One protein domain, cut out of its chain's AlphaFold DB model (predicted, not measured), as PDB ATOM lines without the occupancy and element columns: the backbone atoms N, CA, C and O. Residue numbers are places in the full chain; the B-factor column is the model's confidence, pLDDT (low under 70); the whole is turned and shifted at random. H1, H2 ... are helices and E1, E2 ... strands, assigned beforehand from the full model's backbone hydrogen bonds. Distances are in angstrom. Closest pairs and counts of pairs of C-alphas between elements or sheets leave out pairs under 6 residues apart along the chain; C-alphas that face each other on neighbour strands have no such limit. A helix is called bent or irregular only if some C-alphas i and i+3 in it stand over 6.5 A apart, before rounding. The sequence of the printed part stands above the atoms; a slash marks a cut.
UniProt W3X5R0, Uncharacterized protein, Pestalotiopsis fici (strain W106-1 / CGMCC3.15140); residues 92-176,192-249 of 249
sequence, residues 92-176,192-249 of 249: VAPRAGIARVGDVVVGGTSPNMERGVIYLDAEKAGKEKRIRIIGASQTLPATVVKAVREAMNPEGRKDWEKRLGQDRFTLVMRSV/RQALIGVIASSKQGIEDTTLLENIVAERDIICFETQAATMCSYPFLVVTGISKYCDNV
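AT A GLANCE: This is residues 92 to 176 and 192 to 249 of the 249 residues of an uncharacterized protein of Pestalotiopsis fici (strain W106-1 / CGMCC3.15140) (UniProt W3X5R0). A small, strongly twisted sheet of six strands, with bent E4 in its middle, makes the core; H5 packs across one part of it and H2 along E6. From H2 a chain of three helices, H2, H3 and H4, turns a corner at each joint and leads away from the sheet, and residues 168 to 176 of H4 stick out. The printed part has 143 residues, with five named helices and six named strands in the order E1 E2 H1 E3 H2 H3 H4 E4 H5 E5 E6, in the class mixed, helices and strands. The branched sheet has parallel and antiparallel pairs; the whole is compact, with a radius of gyration of the C-alphas of 16.5 A and spans of 54 by 39 by 22 A.

IN THESE COORDINATES: E4 is residues 194 to 201, 18.7 A long, and bends by 73 degrees at residue 197. E1 is residues 104 to 107, beginning at C-alpha 104 (-13.722, 1.517, 25.990), E2 residues 117 to 120, E3 133 to 136 and E5 221 to 225. E6, residues 236 to 245, is 24.9 A long, bends by 55 degrees at residue 242 and ends at C-alpha 245 (-13.291, 15.044, 24.846). H1 is residues 122 to 128, H2 142 to 152 at 15.3 A, H3 154 to 163 at 14.5 A, H4 166 to 176 at 15.2 A and H5 209 to 219 at 15.2 A.

HOW THE PARTS SIT: E1 and E2 lie on one side of E4, E5 on the other. E4 is parallel to E1 (N 106 and O 195, 2.8 A), E2 (N 118 and O 199, 2.9 A) and E5 (N 222 and O 198, 2.9 A). E6 is antiparallel to E1 (N 105 and O 240, 2.8 A), E3 to E2 (N 119 and O 135, 2.9 A). E4, H5 and E5 form a strand-helix-strand unit, two parallel neighbour strands with a helix between, its crossover right-handed. H5 is on the sheet at a height of 9.7 A, over E4 and, only just, E5 with 3 C-alphas. H2 is on it at 9.8 A, over E6. H2 and H3 only just touch, only at the corner, with 3 pairs of C-alphas within 8 A, the closest Glu 150 and Gly 156 at 5.8 A. H1 is not on the sheet. In H2, H4 and H5 every O i to N i+4 pair is within hydrogen-bond range; H1 has 2 of 3, H3 5 of 6.

THE WHOLE: The C-alphas farthest apart, Glu 128 and Ser 175, are 55.3 A apart. Residues 177 to 191 are not printed; C-alphas 176 and 192 are 19.5 A apart across this cut. Of the links printed whole, none is long. pLDDT is under 70 at residues 110 to 114, 164 to 176 and 248 to 249.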
ATOM      1  N   VAL A  92      -8.824  10.332  25.949       95.44
ATOM      2  CA  VAL A  92      -9.562  11.483  25.461       95.44
ATOM      3  C   VAL A  92     -10.035  11.205  24.042       95.44
ATOM      4  O   VAL A  92      -9.250  10.794  23.186       95.44
ATOM      5  N   ALA A  93     -11.322  11.424  23.784       94.88
ATOM      6  CA  ALA A  93     -11.901  11.244  22.460       94.88
ATOM      7  C   ALA A  93     -11.847  12.543  21.635       94.88
ATOM      8  O   ALA A  93     -12.168  13.618  22.153       94.88
ATOM      9  N   PRO A  94     -11.521  12.476  20.335       92.00
ATOM     10  CA  PRO A  94     -11.743  13.600  19.437       92.00
ATOM     11  C   PRO A  94     -13.246  13.848  19.270       92.00
ATOM     12  O   PRO A  94     -14.028  12.907  19.133       92.00
ATOM     13  N   ARG A  95     -13.674  15.117  19.240       86.44
ATOM     14  CA  ARG A  95     -15.106  15.466  19.138       86.44
ATOM     15  C   ARG A  95     -15.775  14.899  17.888       86.44
ATOM     16  O   ARG A  95     -16.865  14.332  17.966       86.44
ATOM     17  N   ALA A  96     -15.101  15.029  16.748       83.81
ATOM     18  CA  ALA A  96     -15.575  14.525  15.464       83.81
ATOM     19  C   ALA A  96     -15.404  12.999  15.299       83.81
ATOM     20  O   ALA A  96     -15.782  12.457  14.265       83.81
ATOM     21  N   GLY A  97     -14.844  12.303  16.296       88.12
ATOM     22  CA  GLY A  97     -14.624  10.860  16.246       88.12
ATOM     23  C   GLY A  97     -15.845  10.025  16.622       88.12
ATOM     24  O   GLY A  97     -16.891  10.533  17.041       88.12
ATOM     25  N   ILE A  98     -15.678   8.706  16.491       90.56
ATOM     26  CA  ILE A  98     -16.701   7.716  16.851       90.56
ATOM     27  C   ILE A  98     -16.754   7.429  18.358       90.56
ATOM     28  O   ILE A  98     -17.795   7.007  18.848       90.56
ATOM     29  N   ALA A  99     -15.653   7.657  19.080       93.06
ATOM     30  CA  ALA A  99     -15.569   7.409  20.512       93.06
ATOM     31  C   ALA A  99     -16.311   8.482  21.322       93.06
ATOM     32  O   ALA A  99     -16.277   9.677  21.002       93.06
ATOM     33  N   ARG A 100     -16.966   8.050  22.397       92.38
ATOM     34  CA  ARG A 100     -17.725   8.887  23.329       92.38
ATOM     35  C   ARG A 100     -17.269   8.634  24.761       92.38
ATOM     36  O   ARG A 100     -16.729   7.581  25.082       92.38
ATOM     37  N   VAL A 101     -17.490   9.613  25.640       91.50
ATOM     38  CA  VAL A 101     -17.207   9.457  27.077       91.50
ATOM     39  C   VAL A 101     -17.948   8.240  27.629       91.50
ATOM     40  O   VAL A 101     -19.158   8.104  27.445       91.50
ATOM     41  N   GLY A 102     -17.212   7.368  28.315       89.38
ATOM     42  CA  GLY A 102     -17.704   6.091  28.828       89.38
ATOM     43  C   GLY A 102     -17.488   4.891  27.903       89.38
ATOM     44  O   GLY A 102     -17.691   3.767  28.364       89.38
ATOM     45  N   ASP A 103     -17.063   5.093  26.652       91.75
ATOM     46  CA  ASP A 103     -16.628   3.998  25.780       91.75
ATOM     47  C   ASP A 103     -15.276   3.432  26.232       91.75
ATOM     48  O   ASP A 103     -14.480   4.100  26.898       91.75
ATOM     49  N   VAL A 104     -15.010   2.193  25.825       93.38
ATOM     50  CA  VAL A 104     -13.722   1.517  25.990       93.38
ATOM     51  C   VAL A 104     -13.112   1.294  24.615       93.38
ATOM     52  O   VAL A 104     -13.765   0.770  23.716       93.38
ATOM     53  N   VAL A 105     -11.846   1.651  24.451       95.31
ATOM     54  CA  VAL A 105     -11.083   1.466  23.220       95.31
ATOM     55  C   VAL A 105     -10.003   0.422  23.455       95.31
ATOM     56  O   VAL A 105      -9.184   0.535  24.366       95.31
ATOM     57  N   VAL A 106      -9.996  -0.599  22.606       95.19
ATOM     58  CA  VAL A 106      -8.953  -1.617  22.543       95.19
ATOM     59  C   VAL A 106      -8.034  -1.287  21.373       95.19
ATOM     60  O   VAL A 106      -8.474  -1.223  20.222       95.19
ATOM     61  N   GLY A 107      -6.753  -1.083  21.669       94.06
ATOM     62  CA  GLY A 107      -5.747  -0.752  20.671       94.06
ATOM     63  C   GLY A 107      -5.576  -1.881  19.664       94.06
ATOM     64  O   GLY A 107      -5.149  -2.981  20.016       94.06
ATOM     65  N   GLY A 108      -5.841  -1.598  18.394       87.56
ATOM     66  CA  GLY A 108      -5.590  -2.544  17.318       87.56
ATOM     67  C   GLY A 108      -6.134  -2.092  15.970       87.56
ATOM     68  O   GLY A 108      -7.040  -1.272  15.889       87.56
ATOM     69  N   THR A 109      -5.583  -2.635  14.890       73.00
ATOM     70  CA  THR A 109      -6.096  -2.416  13.536       73.00
ATOM     71  C   THR A 109      -7.007  -3.571  13.142       73.00
ATOM     72  O   THR A 109      -6.572  -4.718  13.061       73.00
ATOM     73  N   SER A 110      -8.287  -3.299  12.888       61.31
ATOM     74  CA  SER A 110      -9.158  -4.310  12.283       61.31
ATOM     75  C   SER A 110      -8.678  -4.571  10.845       61.31
ATOM     76  O   SER A 110      -8.511  -3.596  10.110       61.31
ATOM     77  N   PRO A 111      -8.409  -5.827  10.420       64.19
ATOM     78  CA  PRO A 111      -8.746  -7.094  11.089       64.19
ATOM     79  C   PRO A 111      -7.595  -7.817  11.839       64.19
ATOM     80  O   PRO A 111      -7.840  -8.850  12.478       64.19
ATOM     81  N   ASN A 112      -6.349  -7.326  11.778       63.75
ATOM     82  CA  ASN A 112      -5.156  -8.105  12.156       63.75
ATOM     83  C   ASN A 112      -4.550  -7.787  13.538       63.75
ATOM     84  O   ASN A 112      -3.720  -8.558  14.013       63.75
ATOM     85  N   MET A 113      -4.958  -6.698  14.200       68.31
ATOM     86  CA  MET A 113      -4.418  -6.227  15.492       68.31
ATOM     87  C   MET A 113      -2.880  -6.140  15.529       68.31
ATOM     88  O   MET A 113      -2.266  -6.337  16.576       68.31
ATOM     89  N   GLU A 114      -2.242  -5.864  14.387       68.81
ATOM     90  CA  GLU A 114      -0.779  -5.934  14.268       68.81
ATOM     91  C   GLU A 114      -0.080  -4.833  15.062       68.81
ATOM     92  O   GLU A 114       0.948  -5.090  15.687       68.81
ATOM     93  N   ARG A 115      -0.645  -3.620  15.053       81.12
ATOM     94  CA  ARG A 115      -0.196  -2.479  15.854       81.12
ATOM     95  C   ARG A 115      -1.408  -1.657  16.261       81.12
ATOM     96  O   ARG A 115      -2.149  -1.199  15.399       81.12
ATOM     97  N   GLY A 116      -1.629  -1.513  17.561       87.69
ATOM     98  CA  GLY A 116      -2.809  -0.840  18.104       87.69
ATOM     99  C   GLY A 116      -2.570   0.577  18.589       87.69
ATOM    100  O   GLY A 116      -3.527   1.300  18.852       87.69
ATOM    101  N   VAL A 117      -1.300   0.961  18.697       95.06
ATOM    102  CA  VAL A 117      -0.897   2.262  19.217       95.06
ATOM    103  C   VAL A 117       0.089   2.904  18.262       95.06
ATOM    104  O   VAL A 117       1.021   2.241  17.803       95.06
ATOM    105  N   ILE A 118      -0.088   4.193  17.998       95.44
ATOM    106  CA  ILE A 118       0.928   5.042  17.375       95.44
ATOM    107  C   ILE A 118       1.474   6.016  18.414       95.44
ATOM    108  O   ILE A 118       0.729   6.550  19.230       95.44
ATOM    109  N   TYR A 119       2.781   6.252  18.383       96.25
ATOM    110  CA  TYR A 119       3.445   7.139  19.332       96.25
ATOM    111  C   TYR A 119       3.667   8.506  18.705       96.25
ATOM    112  O   TYR A 119       4.200   8.594  17.597       96.25
ATOM    113  N   LEU A 120       3.284   9.562  19.413       95.75
ATOM    114  CA  LEU A 120       3.403  10.947  18.983       95.75
ATOM    115  C   LEU A 120       4.456  11.687  19.812       95.75
ATOM    116  O   LEU A 120       4.574  11.506  21.026       95.75
ATOM    117  N   ASP A 121       5.198  12.573  19.153       93.88
ATOM    118  CA  ASP A 121       6.105  13.518  19.806       93.88
ATOM    119  C   ASP A 121       5.346  14.800  20.174       93.88
ATOM    120  O   ASP A 121       5.262  15.743  19.383       93.88
ATOM    121  N   ALA A 122       4.751  14.816  21.369       91.12
ATOM    122  CA  ALA A 122       3.990  15.967  21.853       91.12
ATOM    123  C   ALA A 122       4.862  17.220  22.052       91.12
ATOM    124  O   ALA A 122       4.404  18.333  21.790       91.12
ATOM    125  N   GLU A 123       6.129  17.055  22.444       89.12
ATOM    126  CA  GLU A 123       7.052  18.181  22.630       89.12
ATOM    127  C   GLU A 123       7.337  18.901  21.308       89.12
ATOM    128  O   GLU A 123       7.343  20.136  21.253       89.12
ATOM    129  N   LYS A 124       7.560  18.145  20.224       90.12
ATOM    130  CA  LYS A 124       7.737  18.730  18.888       90.12
ATOM    131  C   LYS A 124       6.429  19.227  18.291       90.12
ATOM    132  O   LYS A 124       6.466  20.226  17.576       90.12
ATOM    133  N   ALA A 125       5.293  18.602  18.609       89.62
ATOM    134  CA  ALA A 125       3.991  19.036  18.107       89.62
ATOM    135  C   ALA A 125       3.699  20.504  18.447       89.62
ATOM    136  O   ALA A 125       3.338  21.271  17.556       89.62
ATOM    137  N   GLY A 126       3.944  20.915  19.697       83.06
ATOM    138  CA  GLY A 126       3.754  22.303  20.123       83.06
ATOM    139  C   GLY A 126       4.744  23.282  19.481       83.06
ATOM    140  O   GLY A 126       4.340  24.340  19.002       83.06
ATOM    141  N   LYS A 127       6.035  22.919  19.429       87.56
ATOM    142  CA  LYS A 127       7.115  23.788  18.918       87.56
ATOM    143  C   LYS A 127       7.059  23.992  17.407       87.56
ATOM    144  O   LYS A 127       7.313  25.088  16.924       87.56
ATOM    145  N   GLU A 128       6.758  22.932  16.664       91.44
ATOM    146  CA  GLU A 128       6.791  22.930  15.199       91.44
ATOM    147  C   GLU A 128       5.408  23.107  14.570       91.44
ATOM    148  O   GLU A 128       5.299  23.106  13.344       91.44
ATOM    149  N   LYS A 129       4.352  23.207  15.391       90.00
ATOM    150  CA  LYS A 129       2.957  23.219  14.935       90.00
ATOM    151  C   LYS A 129       2.649  22.058  13.981       90.00
ATOM    152  O   LYS A 129       1.974  22.223  12.968       90.00
ATOM    153  N   ARG A 130       3.185  20.872  14.289       91.25
ATOM    154  CA  ARG A 130       3.031  19.669  13.459       91.25
ATOM    155  C   ARG A 130       3.218  18.387  14.256       91.25
ATOM    156  O   ARG A 130       4.258  18.178  14.875       91.25
ATOM    157  N   ILE A 131       2.261  17.468  14.148       92.75
ATOM    158  CA  ILE A 131       2.368  16.151  14.782       92.75
ATOM    159  C   ILE A 131       3.400  15.284  14.053       92.75
ATOM    160  O   ILE A 131       3.415  15.174  12.824       92.75
ATOM    161  N   ARG A 132       4.279  14.650  14.833       93.50
ATOM    162  CA  ARG A 132       5.238  13.650  14.358       93.50
ATOM    163  C   ARG A 132       4.924  12.305  14.992       93.50
ATOM    164  O   ARG A 132       4.947  12.186  16.214       93.50
ATOM    165  N   ILE A 133       4.694  11.302  14.151       94.62
ATOM    166  CA  ILE A 133       4.638   9.904  14.578       94.62
ATOM    167  C   ILE A 133       6.078   9.412  14.736       94.62
ATOM    168  O   ILE A 133       6.862   9.478  13.789       94.62
ATOM    169  N   ILE A 134       6.428   8.947  15.930       94.88
ATOM    170  CA  ILE A 134       7.775   8.474  16.290       94.88
ATOM    171  C   ILE A 134       7.869   6.952  16.398       94.88
ATOM    172  O   ILE A 134       8.956   6.412  16.570       94.88
ATOM    173  N   GLY A 135       6.744   6.249  16.278       93.69
ATOM    174  CA  GLY A 135       6.720   4.795  16.278       93.69
ATOM    175  C   GLY A 135       5.311   4.235  16.390       93.69
ATOM    176  O   GLY A 135       4.323   4.964  16.309       93.69
ATOM    177  N   ALA A 136       5.240   2.925  16.592       93.88
ATOM    178  CA  ALA A 136       4.003   2.201  16.835       93.88
ATOM    179  C   ALA A 136       4.264   1.003  17.757       93.88
ATOM    180  O   ALA A 136       5.412   0.571  17.891       93.88
ATOM    181  N   SER A 137       3.214   0.477  18.391       93.06
ATOM    182  CA  SER A 137       3.311  -0.666  19.305       93.06
ATOM    183  C   SER A 137       3.924  -1.899  18.644       93.06
ATOM    184  O   SER A 137       3.804  -2.103  17.433       93.06
ATOM    185  N   GLN A 138       4.539  -2.755  19.459       91.12
ATOM    186  CA  GLN A 138       4.972  -4.076  19.015       91.12
ATOM    187  C   GLN A 138       3.780  -4.965  18.646       91.12
ATOM    188  O   GLN A 138       2.646  -4.728  19.068       91.12
ATOM    189  N   THR A 139       4.069  -6.016  17.883       89.75
ATOM    190  CA  THR A 139       3.099  -7.066  17.583       89.75
ATOM    191  C   THR A 139       2.717  -7.807  18.859       89.75
ATOM    192  O   THR A 139       3.577  -8.252  19.621       89.75
ATOM    193  N   LEU A 140       1.414  -7.960  19.080       91.50
ATOM    194  CA  LEU A 140       0.888  -8.666  20.242       91.50
ATOM    195  C   LEU A 140       1.043 -10.188  20.099       91.50
ATOM    196  O   LEU A 140       1.000 -10.717  18.983       91.50
ATOM    197  N   PRO A 141       1.151 -10.935  21.214       91.44
ATOM    198  CA  PRO A 141       1.104 -12.391  21.172       91.44
ATOM    199  C   PRO A 141      -0.192 -12.887  20.513       91.44
ATOM    200  O   PRO A 141      -1.279 -12.390  20.811       91.44
ATOM    201  N   ALA A 142      -0.105 -13.926  19.676       90.38
ATOM    202  CA  ALA A 142      -1.257 -14.465  18.941       90.38
ATOM    203  C   ALA A 142      -2.429 -14.881  19.853       90.38
ATOM    204  O   ALA A 142      -3.592 -14.769  19.471       90.38
ATOM    205  N   THR A 143      -2.131 -15.324  21.079       91.00
ATOM    206  CA  THR A 143      -3.136 -15.655  22.097       91.00
ATOM    207  C   THR A 143      -3.932 -14.435  22.552       91.00
ATOM    208  O   THR A 143      -5.142 -14.541  22.719       91.00
ATOM    209  N   VAL A 144      -3.281 -13.276  22.703       92.62
ATOM    210  CA  VAL A 144      -3.935 -12.007  23.054       92.62
ATOM    211  C   VAL A 144      -4.819 -11.545  21.901       92.62
ATOM    212  O   VAL A 144      -5.987 -11.240  22.113       92.62
ATOM    213  N   VAL A 145      -4.304 -11.579  20.667       92.00
ATOM    214  CA  VAL A 145      -5.077 -11.208  19.467       92.00
ATOM    215  C   VAL A 145      -6.332 -12.074  19.324       92.00
ATOM    216  O   VAL A 145      -7.419 -11.556  19.069       92.00
ATOM    217  N   LYS A 146      -6.201 -13.392  19.527       91.44
ATOM    218  CA  LYS A 146      -7.334 -14.323  19.505       91.44
ATOM    219  C   LYS A 146      -8.361 -13.986  20.591       91.44
ATOM    220  O   LYS A 146      -9.537 -13.864  20.264       91.44
ATOM    221  N   ALA A 147      -7.917 -13.785  21.833       91.00
ATOM    222  CA  ALA A 147      -8.800 -13.459  22.953       91.00
ATOM    223  C   ALA A 147      -9.581 -12.157  22.713       91.00
ATOM    224  O   ALA A 147     -10.783 -12.109  22.951       91.00
ATOM    225  N   VAL A 148      -8.933 -11.119  22.172       91.44
ATOM    226  CA  VAL A 148      -9.614  -9.862  21.824       91.44
ATOM    227  C   VAL A 148     -10.649 -10.080  20.723       91.44
ATOM    228  O   VAL A 148     -11.762  -9.573  20.822       91.44
ATOM    229  N   ARG A 149     -10.324 -10.852  19.679       89.94
ATOM    230  CA  ARG A 149     -11.276 -11.142  18.595       89.94
ATOM    231  C   ARG A 149     -12.510 -11.891  19.102       89.94
ATOM    232  O   ARG A 149     -13.614 -11.595  18.657       89.94
ATOM    233  N   GLU A 150     -12.321 -12.837  20.017       90.62
ATOM    234  CA  GLU A 150     -13.413 -13.573  20.663       90.62
ATOM    235  C   GLU A 150     -14.242 -12.662  21.574       90.62
ATOM    236  O   GLU A 150     -15.462 -12.676  21.485       90.62
ATOM    237  N   ALA A 151     -13.606 -11.804  22.377       88.06
ATOM    238  CA  ALA A 151     -14.309 -10.858  23.244       88.06
ATOM    239  C   ALA A 151     -15.125  -9.815  22.458       88.06
ATOM    240  O   ALA A 151     -16.183  -9.380  22.904       88.06
ATOM    241  N   MET A 152     -14.642  -9.413  21.280       86.69
ATOM    242  CA  MET A 152     -15.220  -8.319  20.493       86.69
ATOM    243  C   MET A 152     -16.241  -8.769  19.439       86.69
ATOM    244  O   MET A 152     -16.862  -7.911  18.795       86.69
ATOM    245  N   ASN A 153     -16.438 -10.079  19.259       88.12
ATOM    246  CA  ASN A 153     -17.501 -10.622  18.411       88.12
ATOM    247  C   ASN A 153     -18.885 -10.517  19.107       88.12
ATOM    248  O   ASN A 153     -18.950 -10.197  20.297       88.12
ATOM    249  N   PRO A 154     -20.008 -10.734  18.396       87.25
ATOM    250  CA  PRO A 154     -21.345 -10.587  18.975       87.25
ATOM    251  C   PRO A 154     -21.613 -11.471  20.202       87.25
ATOM    252  O   PRO A 154     -22.319 -11.047  21.112       87.25
ATOM    253  N   GLU A 155     -21.073 -12.687  20.246       88.06
ATOM    254  CA  GLU A 155     -21.237 -13.619  21.363       88.06
ATOM    255  C   GLU A 155     -20.438 -13.176  22.595       88.06
ATOM    256  O   GLU A 155     -20.989 -13.119  23.694       88.06
ATOM    257  N   GLY A 156     -19.174 -12.792  22.412       86.06
ATOM    258  CA  GLY A 156     -18.312 -12.248  23.460       86.06
ATOM    259  C   GLY A 156     -18.872 -10.952  24.038       86.06
ATOM    260  O   GLY A 156     -18.915 -10.785  25.256       86.06
ATOM    261  N   ARG A 157     -19.432 -10.085  23.184       81.38
ATOM    262  CA  ARG A 157     -20.172  -8.889  23.617       81.38
ATOM    263  C   ARG A 157     -21.477  -9.200  24.343       81.38
ATOM    264  O   ARG A 157     -21.950  -8.359  25.080       81.38
ATOM    265  N   LYS A 158     -22.095 -10.364  24.183       81.88
ATOM    266  CA  LYS A 158     -23.234 -10.730  25.045       81.88
ATOM    267  C   LYS A 158     -22.746 -11.242  26.396       81.88
ATOM    268  O   LYS A 158     -23.331 -10.924  27.429       81.88
ATOM    269  N   ASP A 159     -21.656 -12.008  26.398       83.12
ATOM    270  CA  ASP A 159     -21.067 -12.539  27.627       83.12
ATOM    271  C   ASP A 159     -20.528 -11.422  28.537       83.12
ATOM    272  O   ASP A 159     -20.813 -11.417  29.739       83.12
ATOM    273  N   TRP A 160     -19.841 -10.415  27.980       76.50
ATOM    274  CA  TRP A 160     -19.334  -9.282  28.772       76.50
ATOM    275  C   TRP A 160     -20.475  -8.462  29.415       76.50
ATOM    276  O   TRP A 160     -20.351  -8.045  30.564       76.50
ATOM    277  N   GLU A 161     -21.621  -8.295  28.737       74.19
ATOM    278  CA  GLU A 161     -22.753  -7.469  29.193       74.19
ATOM    279  C   GLU A 161     -23.408  -8.146  30.390       74.19
ATOM    280  O   GLU A 161     -23.720  -7.515  31.405       74.19
ATOM    281  N   LYS A 162     -23.544  -9.471  30.286       76.62
ATOM    282  CA  LYS A 162     -24.020 -10.326  31.363       76.62
ATOM    283  C   LYS A 162     -23.106 -10.241  32.588       76.62
ATOM    284  O   LYS A 162     -23.612 -10.069  33.697       76.62
ATOM    285  N   ARG A 163     -21.781 -10.320  32.404       72.31
ATOM    286  CA  ARG A 163     -20.785 -10.233  33.495       72.31
ATOM    287  C   ARG A 163     -20.782  -8.876  34.193       72.31
ATOM    288  O   ARG A 163     -20.714  -8.827  35.414       72.31
ATOM    289  N   LEU A 164     -20.912  -7.787  33.437       66.38
ATOM    290  CA  LEU A 164     -20.990  -6.426  33.979       66.38
ATOM    291  C   LEU A 164     -22.324  -6.135  34.688       66.38
ATOM    292  O   LEU A 164     -22.552  -5.015  35.143       66.38
ATOM    293  N   GLY A 165     -23.240  -7.108  34.751       61.12
ATOM    294  CA  GLY A 165     -24.569  -6.910  35.317       61.12
ATOM    295  C   GLY A 165     -25.387  -5.868  34.551       61.12
ATOM    296  O   GLY A 165     -26.360  -5.347  35.094       61.12
ATOM    297  N   GLN A 166     -25.031  -5.561  33.296       55.53
ATOM    298  CA  GLN A 166     -25.754  -4.590  32.465       55.53
ATOM    299  C   GLN A 166     -27.154  -5.082  32.080       55.53
ATOM    300  O   GLN A 166     -28.017  -4.271  31.741       55.53
ATOM    301  N   ASP A 167     -27.443  -6.367  32.291       51.59
ATOM    302  CA  ASP A 167     -28.807  -6.896  32.295       51.59
ATOM    303  C   ASP A 167     -29.674  -6.192  33.366       51.59
ATOM    304  O   ASP A 167     -30.824  -5.839  33.113       51.59
ATOM    305  N   ARG A 168     -29.112  -5.849  34.542       46.69
ATOM    306  CA  ARG A 168     -29.818  -5.090  35.596       46.69
ATOM    307  C   ARG A 168     -30.001  -3.616  35.259       46.69
ATOM    308  O   ARG A 168     -31.051  -3.077  35.579       46.69
ATOM    309  N   PHE A 169     -29.034  -2.964  34.616       51.47
ATOM    310  CA  PHE A 169     -29.194  -1.564  34.194       51.47
ATOM    311  C   PHE A 169     -30.290  -1.446  33.124       51.47
ATOM    312  O   PHE A 169     -31.157  -0.576  33.197       51.47
ATOM    313  N   THR A 170     -30.325  -2.409  32.200       49.44
ATOM    314  CA  THR A 170     -31.373  -2.543  31.180       49.44
ATOM    315  C   THR A 170     -32.735  -2.886  31.798       49.44
ATOM    316  O   THR A 170     -33.749  -2.325  31.387       49.44
ATOM    317  N   LEU A 171     -32.782  -3.747  32.823       44.88
ATOM    318  CA  LEU A 171     -34.003  -4.086  33.571       44.88
ATOM    319  C   LEU A 171     -34.529  -2.929  34.436       44.88
ATOM    320  O   LEU A 171     -35.735  -2.689  34.439       44.88
ATOM    321  N   VAL A 172     -33.658  -2.187  35.128       50.47
ATOM    322  CA  VAL A 172     -34.026  -0.976  35.884       50.47
ATOM    323  C   VAL A 172     -34.601   0.062  34.930       50.47
ATOM    324  O   VAL A 172     -35.688   0.580  35.178       50.47
ATOM    325  N   MET A 173     -33.951   0.290  33.786       51.56
ATOM    326  CA  MET A 173     -34.489   1.174  32.753       51.56
ATOM    327  C   MET A 173     -35.827   0.664  32.206       51.56
ATOM    328  O   MET A 173     -36.762   1.446  32.112       51.56
ATOM    329  N   ARG A 174     -35.993  -0.640  31.937       44.47
ATOM    330  CA  ARG A 174     -37.288  -1.224  31.521       44.47
ATOM    331  C   ARG A 174     -38.405  -1.016  32.552       44.47
ATOM    332  O   ARG A 174     -39.540  -0.732  32.168       44.47
ATOM    333  N   SER A 175     -38.091  -1.134  33.844       44.16
ATOM    334  CA  SER A 175     -39.038  -0.914  34.947       44.16
ATOM    335  C   SER A 175     -39.433   0.561  35.085       44.16
ATOM    336  O   SER A 175     -40.603   0.867  35.309       44.16
ATOM    337  N   VAL A 176     -38.476   1.481  34.920       48.66
ATOM    338  CA  VAL A 176     -38.722   2.933  34.939       48.66
ATOM    339  C   VAL A 176     -39.515   3.370  33.700       48.66
ATOM    340  O   VAL A 176     -40.462   4.145  33.813       48.66
ATOM    341  N   ARG A 192     -22.711   2.281  26.255       75.88
ATOM    342  CA  ARG A 192     -21.241   2.302  26.285       75.88
ATOM    343  C   ARG A 192     -20.723   1.209  25.361       75.88
ATOM    344  O   ARG A 192     -21.133   0.056  25.494       75.88
ATOM    345  N   GLN A 193     -19.840   1.562  24.438       84.12
ATOM    346  CA  GLN A 193     -19.341   0.626  23.440       84.12
ATOM    347  C   GLN A 193     -17.910   0.206  23.744       84.12
ATOM    348  O   GLN A 193     -17.092   0.987  24.225       84.12
ATOM    349  N   ALA A 194     -17.598  -1.038  23.391       88.25
ATOM    350  CA  ALA A 194     -16.226  -1.456  23.164       88.25
ATOM    351  C   ALA A 194     -15.877  -1.222  21.685       88.25
ATOM    352  O   ALA A 194     -16.515  -1.785  20.784       88.25
ATOM    353  N   LEU A 195     -14.866  -0.395  21.440       91.69
ATOM    354  CA  LEU A 195     -14.331  -0.050  20.129       91.69
ATOM    355  C   LEU A 195     -12.965  -0.712  19.935       91.69
ATOM    356  O   LEU A 195     -12.209  -0.894  20.885       91.69
ATOM    357  N   ILE A 196     -12.640  -1.055  18.691       92.06
ATOM    358  CA  ILE A 196     -11.286  -1.439  18.286       92.06
ATOM    359  C   ILE A 196     -10.787  -0.378  17.317       92.06
ATOM    360  O   ILE A 196     -11.475  -0.079  16.341       92.06
ATOM    361  N   GLY A 197      -9.589   0.145  17.549       92.38
ATOM    362  CA  GLY A 197      -8.943   1.018  16.580       92.38
ATOM    363  C   GLY A 197      -7.601   1.557  17.048       92.38
ATOM    364  O   GLY A 197      -7.026   1.090  18.034       92.38
ATOM    365  N   VAL A 198      -7.093   2.538  16.305       94.31
ATOM    366  CA  VAL A 198      -5.794   3.153  16.576       94.31
ATOM    367  C   VAL A 198      -5.900   4.074  17.788       94.31
ATOM    368  O   VAL A 198      -6.685   5.023  17.796       94.31
ATOM    369  N   ILE A 199      -5.070   3.811  18.794       96.31
ATOM    370  CA  ILE A 199      -4.859   4.696  19.941       96.31
ATOM    371  C   ILE A 199      -3.611   5.534  19.661       96.31
ATOM    372  O   ILE A 199      -2.540   5.001  19.374       96.31
ATOM    373  N   ALA A 200      -3.722   6.854  19.738       96.38
ATOM    374  CA  ALA A 200      -2.563   7.730  19.673       96.38
ATOM    375  C   ALA A 200      -2.043   8.012  21.083       96.38
ATOM    376  O   ALA A 200      -2.805   8.388  21.969       96.38
ATOM    377  N   SER A 201      -0.742   7.842  21.289       97.25
ATOM    378  CA  SER A 201      -0.126   7.973  22.605       97.25
ATOM    379  C   SER A 201       1.055   8.926  22.599       97.25
ATOM    380  O   SER A 201       1.897   8.864  21.704       97.25
ATOM    381  N   SER A 202       1.179   9.764  23.622       95.69
ATOM    382  CA  SER A 202       2.337  10.644  23.819       95.69
ATOM    383  C   SER A 202       2.715  10.750  25.290       95.69
ATOM    384  O   SER A 202       1.882  10.586  26.162       95.69
ATOM    385  N   LYS A 203       3.971  11.081  25.607       93.56
ATOM    386  CA  LYS A 203       4.422  11.192  27.014       93.56
ATOM    387  C   LYS A 203       3.705  12.287  27.821       93.56
ATOM    388  O   LYS A 203       3.776  12.304  29.042       93.56
ATOM    389  N   GLN A 204       3.046  13.213  27.131       91.56
ATOM    390  CA  GLN A 204       2.255  14.308  27.685       91.56
ATOM    391  C   GLN A 204       1.102  14.635  26.733       91.56
ATOM    392  O   GLN A 204       1.124  14.213  25.574       91.56
ATOM    393  N   GLY A 205       0.117  15.404  27.198       89.94
ATOM    394  CA  GLY A 205      -0.970  15.893  26.348       89.94
ATOM    395  C   GLY A 205      -0.481  16.840  25.246       89.94
ATOM    396  O   GLY A 205       0.512  17.550  25.413       89.94
ATOM    397  N   ILE A 206      -1.192  16.847  24.118       90.75
ATOM    398  CA  ILE A 206      -1.052  17.845  23.052       90.75
ATOM    399  C   ILE A 206      -2.248  18.789  23.180       90.75
ATOM    400  O   ILE A 206      -3.386  18.340  23.110       90.75
ATOM    401  N   GLU A 207      -1.992  20.078  23.395       88.75
ATOM    402  CA  GLU A 207      -3.050  21.076  23.638       88.75
ATOM    403  C   GLU A 207      -3.662  21.632  22.344       88.75
ATOM    404  O   GLU A 207      -4.802  22.083  22.335       88.75
ATOM    405  N   ASP A 208      -2.915  21.599  21.238       90.00
ATOM    406  CA  ASP A 208      -3.355  22.151  19.955       90.00
ATOM    407  C   ASP A 208      -4.396  21.226  19.300       90.00
ATOM    408  O   ASP A 208      -4.062  20.239  18.635       90.00
ATOM    409  N   THR A 209      -5.674  21.534  19.517       88.19
ATOM    410  CA  THR A 209      -6.801  20.729  19.024       88.19
ATOM    411  C   THR A 209      -6.878  20.679  17.506       88.19
ATOM    412  O   THR A 209      -7.255  19.645  16.967       88.19
ATOM    413  N   THR A 210      -6.453  21.730  16.800       90.25
ATOM    414  CA  THR A 210      -6.414  21.728  15.331       90.25
ATOM    415  C   THR A 210      -5.426  20.683  14.820       90.25
ATOM    416  O   THR A 210      -5.719  19.954  13.873       90.25
ATOM    417  N   LEU A 211      -4.269  20.538  15.474       91.19
ATOM    418  CA  LEU A 211      -3.341  19.457  15.143       91.19
ATOM    419  C   LEU A 211      -3.945  18.078  15.424       91.19
ATOM    420  O   LEU A 211      -3.775  17.171  14.607       91.19
ATOM    421  N   LEU A 212      -4.646  17.920  16.552       91.38
ATOM    422  CA  LEU A 212      -5.319  16.669  16.907       91.38
ATOM    423  C   LEU A 212      -6.408  16.291  15.894       91.38
ATOM    424  O   LEU A 212      -6.464  15.143  15.463       91.38
ATOM    425  N   GLU A 213      -7.238  17.242  15.470       89.25
ATOM    426  CA  GLU A 213      -8.281  17.024  14.460       89.25
ATOM    427  C   GLU A 213      -7.686  16.610  13.110       89.25
ATOM    428  O   GLU A 213      -8.150  15.643  12.503       89.25
ATOM    429  N   ASN A 214      -6.607  17.273  12.680       89.56
ATOM    430  CA  ASN A 214      -5.920  16.934  11.436       89.56
ATOM    431  C   ASN A 214      -5.380  15.496  11.460       89.56
ATOM    432  O   ASN A 214      -5.618  14.730  10.528       89.56
ATOM    433  N   ILE A 215      -4.694  15.090  12.536       90.81
ATOM    434  CA  ILE A 215      -4.139  13.731  12.603       90.81
ATOM    435  C   ILE A 215      -5.230  12.660  12.736       90.81
ATOM    436  O   ILE A 215      -5.050  11.553  12.231       90.81
ATOM    437  N   VAL A 216      -6.365  12.973  13.373       91.12
ATOM    438  CA  VAL A 216      -7.518  12.060  13.448       91.12
ATOM    439  C   VAL A 216      -8.029  11.742  12.051       91.12
ATOM    440  O   VAL A 216      -8.192  10.566  11.733       91.12
ATOM    441  N   ALA A 217      -8.201  12.763  11.206       84.50
ATOM    442  CA  ALA A 217      -8.639  12.588   9.824       84.50
ATOM    443  C   ALA A 217      -7.619  11.815   8.964       84.50
ATOM    444  O   ALA A 217      -7.998  11.097   8.044       84.50
ATOM    445  N   GLU A 218      -6.322  11.943   9.257       87.62
ATOM    446  CA  GLU A 218      -5.258  11.291   8.484       87.62
ATOM    447  C   GLU A 218      -4.973   9.832   8.877       87.62
ATOM    448  O   GLU A 218      -4.316   9.112   8.112       87.62
ATOM    449  N   ARG A 219      -5.326   9.417  10.099       87.19
ATOM    450  CA  ARG A 219      -4.838   8.162  10.710       87.19
ATOM    451  C   ARG A 219      -5.915   7.322  11.391       87.19
ATOM    452  O   ARG A 219      -5.555   6.352  12.056       87.19
ATOM    453  N   ASP A 220      -7.188   7.687  11.247       87.25
ATOM    454  CA  ASP A 220      -8.325   6.981  11.853       87.25
ATOM    455  C   ASP A 220      -8.141   6.756  13.369       87.25
ATOM    456  O   ASP A 220      -8.422   5.685  13.916       87.25
ATOM    457  N   ILE A 221      -7.607   7.772  14.059       92.94
ATOM    458  CA  ILE A 221      -7.358   7.717  15.503       92.94
ATOM    459  C   ILE A 221      -8.694   7.732  16.242       92.94
ATOM    460  O   ILE A 221      -9.502   8.646  16.080       92.94
ATOM    461  N   ILE A 222      -8.894   6.742  17.110       95.00
ATOM    462  CA  ILE A 222     -10.100   6.630  17.934       95.00
ATOM    463  C   ILE A 222      -9.997   7.503  19.181       95.00
ATOM    464  O   ILE A 222     -10.975   8.141  19.567       95.00
ATOM    465  N   CYS A 223      -8.829   7.527  19.823       96.06
ATOM    466  CA  CYS A 223      -8.602   8.297  21.039       96.06
ATOM    467  C   CYS A 223      -7.122   8.609  21.274       96.06
ATOM    468  O   CYS A 223      -6.232   7.990  20.684       96.06
ATOM    469  N   PHE A 224      -6.886   9.543  22.192       96.62
ATOM    470  CA  PHE A 224      -5.572   9.958  22.663       96.62
ATOM    471  C   PHE A 224      -5.373   9.563  24.126       96.62
ATOM    472  O   PHE A 224      -6.271   9.753  24.940       96.62
ATOM    473  N   GLU A 225      -4.199   9.053  24.482       95.69
ATOM    474  CA  GLU A 225      -3.824   8.761  25.872       95.69
ATOM    475  C   GLU A 225      -2.330   9.040  26.113       95.69
ATOM    476  O   GLU A 225      -1.617   9.420  25.183       95.69
ATOM    477  N   THR A 226      -1.854   8.938  27.361       95.62
ATOM    478  CA  THR A 226      -0.504   9.416  27.729       95.62
ATOM    479  C   THR A 226       0.424   8.399  28.387       95.62
ATOM    480  O   THR A 226       1.528   8.741  28.810       95.62
ATOM    481  N   GLN A 227       0.007   7.142  28.481       95.50
ATOM    482  CA  GLN A 227       0.705   6.118  29.253       95.50
ATOM    483  C   GLN A 227       1.513   5.193  28.335       95.50
ATOM    484  O   GLN A 227       2.700   4.941  28.582       95.50
ATOM    485  N   ALA A 228       0.931   4.756  27.211       96.38
ATOM    486  CA  ALA A 228       1.545   3.748  26.344       96.38
ATOM    487  C   ALA A 228       2.853   4.206  25.671       96.38
ATOM    488  O   ALA A 228       3.723   3.382  25.392       96.38
ATOM    489  N   ALA A 229       3.034   5.509  25.440       95.69
ATOM    490  CA  ALA A 229       4.221   6.083  24.807       95.69
ATOM    491  C   ALA A 229       5.507   5.865  25.609       95.69
ATOM    492  O   ALA A 229       6.600   5.999  25.058       95.69
ATOM    493  N   THR A 230       5.389   5.543  26.899       94.38
ATOM    494  CA  THR A 230       6.544   5.183  27.723       94.38
ATOM    495  C   THR A 230       6.951   3.722  27.524       94.38
ATOM    496  O   THR A 230       8.138   3.442  27.482       94.38
ATOM    497  N   MET A 231       6.004   2.810  27.285       93.81
ATOM    498  CA  MET A 231       6.225   1.355  27.267       93.81
ATOM    499  C   MET A 231       6.436   0.754  25.863       93.81
ATOM    500  O   MET A 231       6.096  -0.404  25.612       93.81
ATOM    501  N   CYS A 232       6.979   1.524  24.915       90.31
ATOM    502  CA  CYS A 232       7.027   1.147  23.495       90.31
ATOM    503  C   CYS A 232       7.819  -0.139  23.181       90.31
ATOM    504  O   CYS A 232       7.639  -0.731  22.112       90.31
ATOM    505  N   SER A 233       8.652  -0.590  24.119       91.94
ATOM    506  CA  SER A 233       9.480  -1.796  24.032       91.94
ATOM    507  C   SER A 233       8.772  -3.086  24.463       91.94
ATOM    508  O   SER A 233       9.386  -4.154  24.395       91.94
ATOM    509  N   TYR A 234       7.501  -3.026  24.874       93.75
ATOM    510  CA  TYR A 234       6.772  -4.186  25.386       93.75
ATOM    511  C   TYR A 234       5.512  -4.498  24.564       93.75
ATOM    512  O   TYR A 234       4.763  -3.588  24.204       93.75
ATOM    513  N   PRO A 235       5.214  -5.782  24.288       93.25
ATOM    514  CA  PRO A 235       4.033  -6.192  23.529       93.25
ATOM    515  C   PRO A 235       2.786  -6.273  24.430       93.25
ATOM    516  O   PRO A 235       2.128  -7.313  24.515       93.25
ATOM    517  N   PHE A 236       2.493  -5.188  25.149       95.50
ATOM    518  CA  PHE A 236       1.309  -5.061  26.001       95.50
ATOM    519  C   PHE A 236       0.143  -4.498  25.182       95.50
ATOM    520  O   PHE A 236       0.299  -3.511  24.463       95.50
ATOM    521  N   LEU A 237      -1.034  -5.119  25.293       96.31
ATOM    522  CA  LEU A 237      -2.258  -4.588  24.694       96.31
ATOM    523  C   LEU A 237      -2.701  -3.351  25.474       96.31
ATOM    524  O   LEU A 237      -2.761  -3.393  26.699       96.31
ATOM    525  N   VAL A 238      -3.063  -2.278  24.776       97.12
ATOM    526  CA  VAL A 238      -3.634  -1.085  25.410       97.12
ATOM    527  C   VAL A 238      -5.153  -1.172  25.382       97.12
ATOM    528  O   VAL A 238      -5.748  -1.318  24.314       97.12
ATOM    529  N   VAL A 239      -5.767  -1.087  26.559       96.62
ATOM    530  CA  VAL A 239      -7.214  -1.003  26.757       96.62
ATOM    531  C   VAL A 239      -7.483   0.248  27.574       96.62
ATOM    532  O   VAL A 239      -6.983   0.378  28.692       96.62
ATOM    533  N   THR A 240      -8.249   1.182  27.020       97.00
ATOM    534  CA  THR A 240      -8.451   2.480  27.660       97.00
ATOM    535  C   THR A 240      -9.903   2.931  27.642       97.00
ATOM    536  O   THR A 240     -10.594   2.781  26.638       97.00
ATOM    537  N   GLY A 241     -10.384   3.459  28.762       96.00
ATOM    538  CA  GLY A 241     -11.678   4.127  28.861       96.00
ATOM    539  C   GLY A 241     -11.588   5.597  28.458       96.00
ATOM    540  O   GLY A 241     -10.599   6.266  28.755       96.00
ATOM    541  N   ILE A 242     -12.633   6.112  27.810       96.12
ATOM    542  CA  ILE A 242     -12.744   7.530  27.459       96.12
ATOM    543  C   ILE A 242     -13.331   8.315  28.631       96.12
ATOM    544  O   ILE A 242     -14.496   8.127  28.993       96.12
ATOM    545  N   SER A 243     -12.554   9.247  29.176       93.94
ATOM    546  CA  SER A 243     -12.965  10.105  30.299       93.94
ATOM    547  C   SER A 243     -13.533  11.453  29.861       93.94
ATOM    548  O   SER A 243     -14.403  12.003  30.534       93.94
ATOM    549  N   LYS A 244     -13.043  12.003  28.746       93.62
ATOM    550  CA  LYS A 244     -13.397  13.348  28.270       93.62
ATOM    551  C   LYS A 244     -13.171  13.505  26.766       93.62
ATOM    552  O   LYS A 244     -12.623  12.614  26.116       93.62
ATOM    553  N   TYR A 245     -13.585  14.646  26.223       92.62
ATOM    554  CA  TYR A 245     -13.291  15.044  24.846       92.62
ATOM    555  C   TYR A 245     -12.052  15.943  24.770       92.62
ATOM    556  O   TYR A 245     -11.671  16.579  25.754       92.62
ATOM    557  N   CYS A 246     -11.414  15.987  23.597       86.94
ATOM    558  CA  CYS A 246     -10.409  16.993  23.267       86.94
ATOM    559  C   CYS A 246     -11.129  18.342  23.140       86.94
ATOM    560  O   CYS A 246     -11.687  18.640  22.086       86.94
ATOM    561  N   ASP A 247     -11.172  19.119  24.218       74.81
ATOM    562  CA  ASP A 247     -11.786  20.444  24.226       74.81
ATOM    563  C   ASP A 247     -10.716  21.540  24.161       74.81
ATOM    564  O   ASP A 247      -9.651  21.420  24.769       74.81
ATOM    565  N   ASN A 248     -11.031  22.621  23.441       51.06
ATOM    566  CA  ASN A 248     -10.397  23.921  23.649       51.06
ATOM    567  C   ASN A 248     -11.000  24.503  24.929       51.06
ATOM    568  O   ASN A 248     -12.218  24.688  24.976       51.06
ATOM    569  N   VAL A 249     -10.186  24.739  25.957       39.09
ATOM    570  CA  VAL A 249     -10.604  25.562  27.106       39.09
ATOM    571  C   VAL A 249     -10.672  27.020  26.672       39.09
ATOM    572  O   VAL A 249      -9.734  27.454  25.966       39.09
TER     573      VAL A 249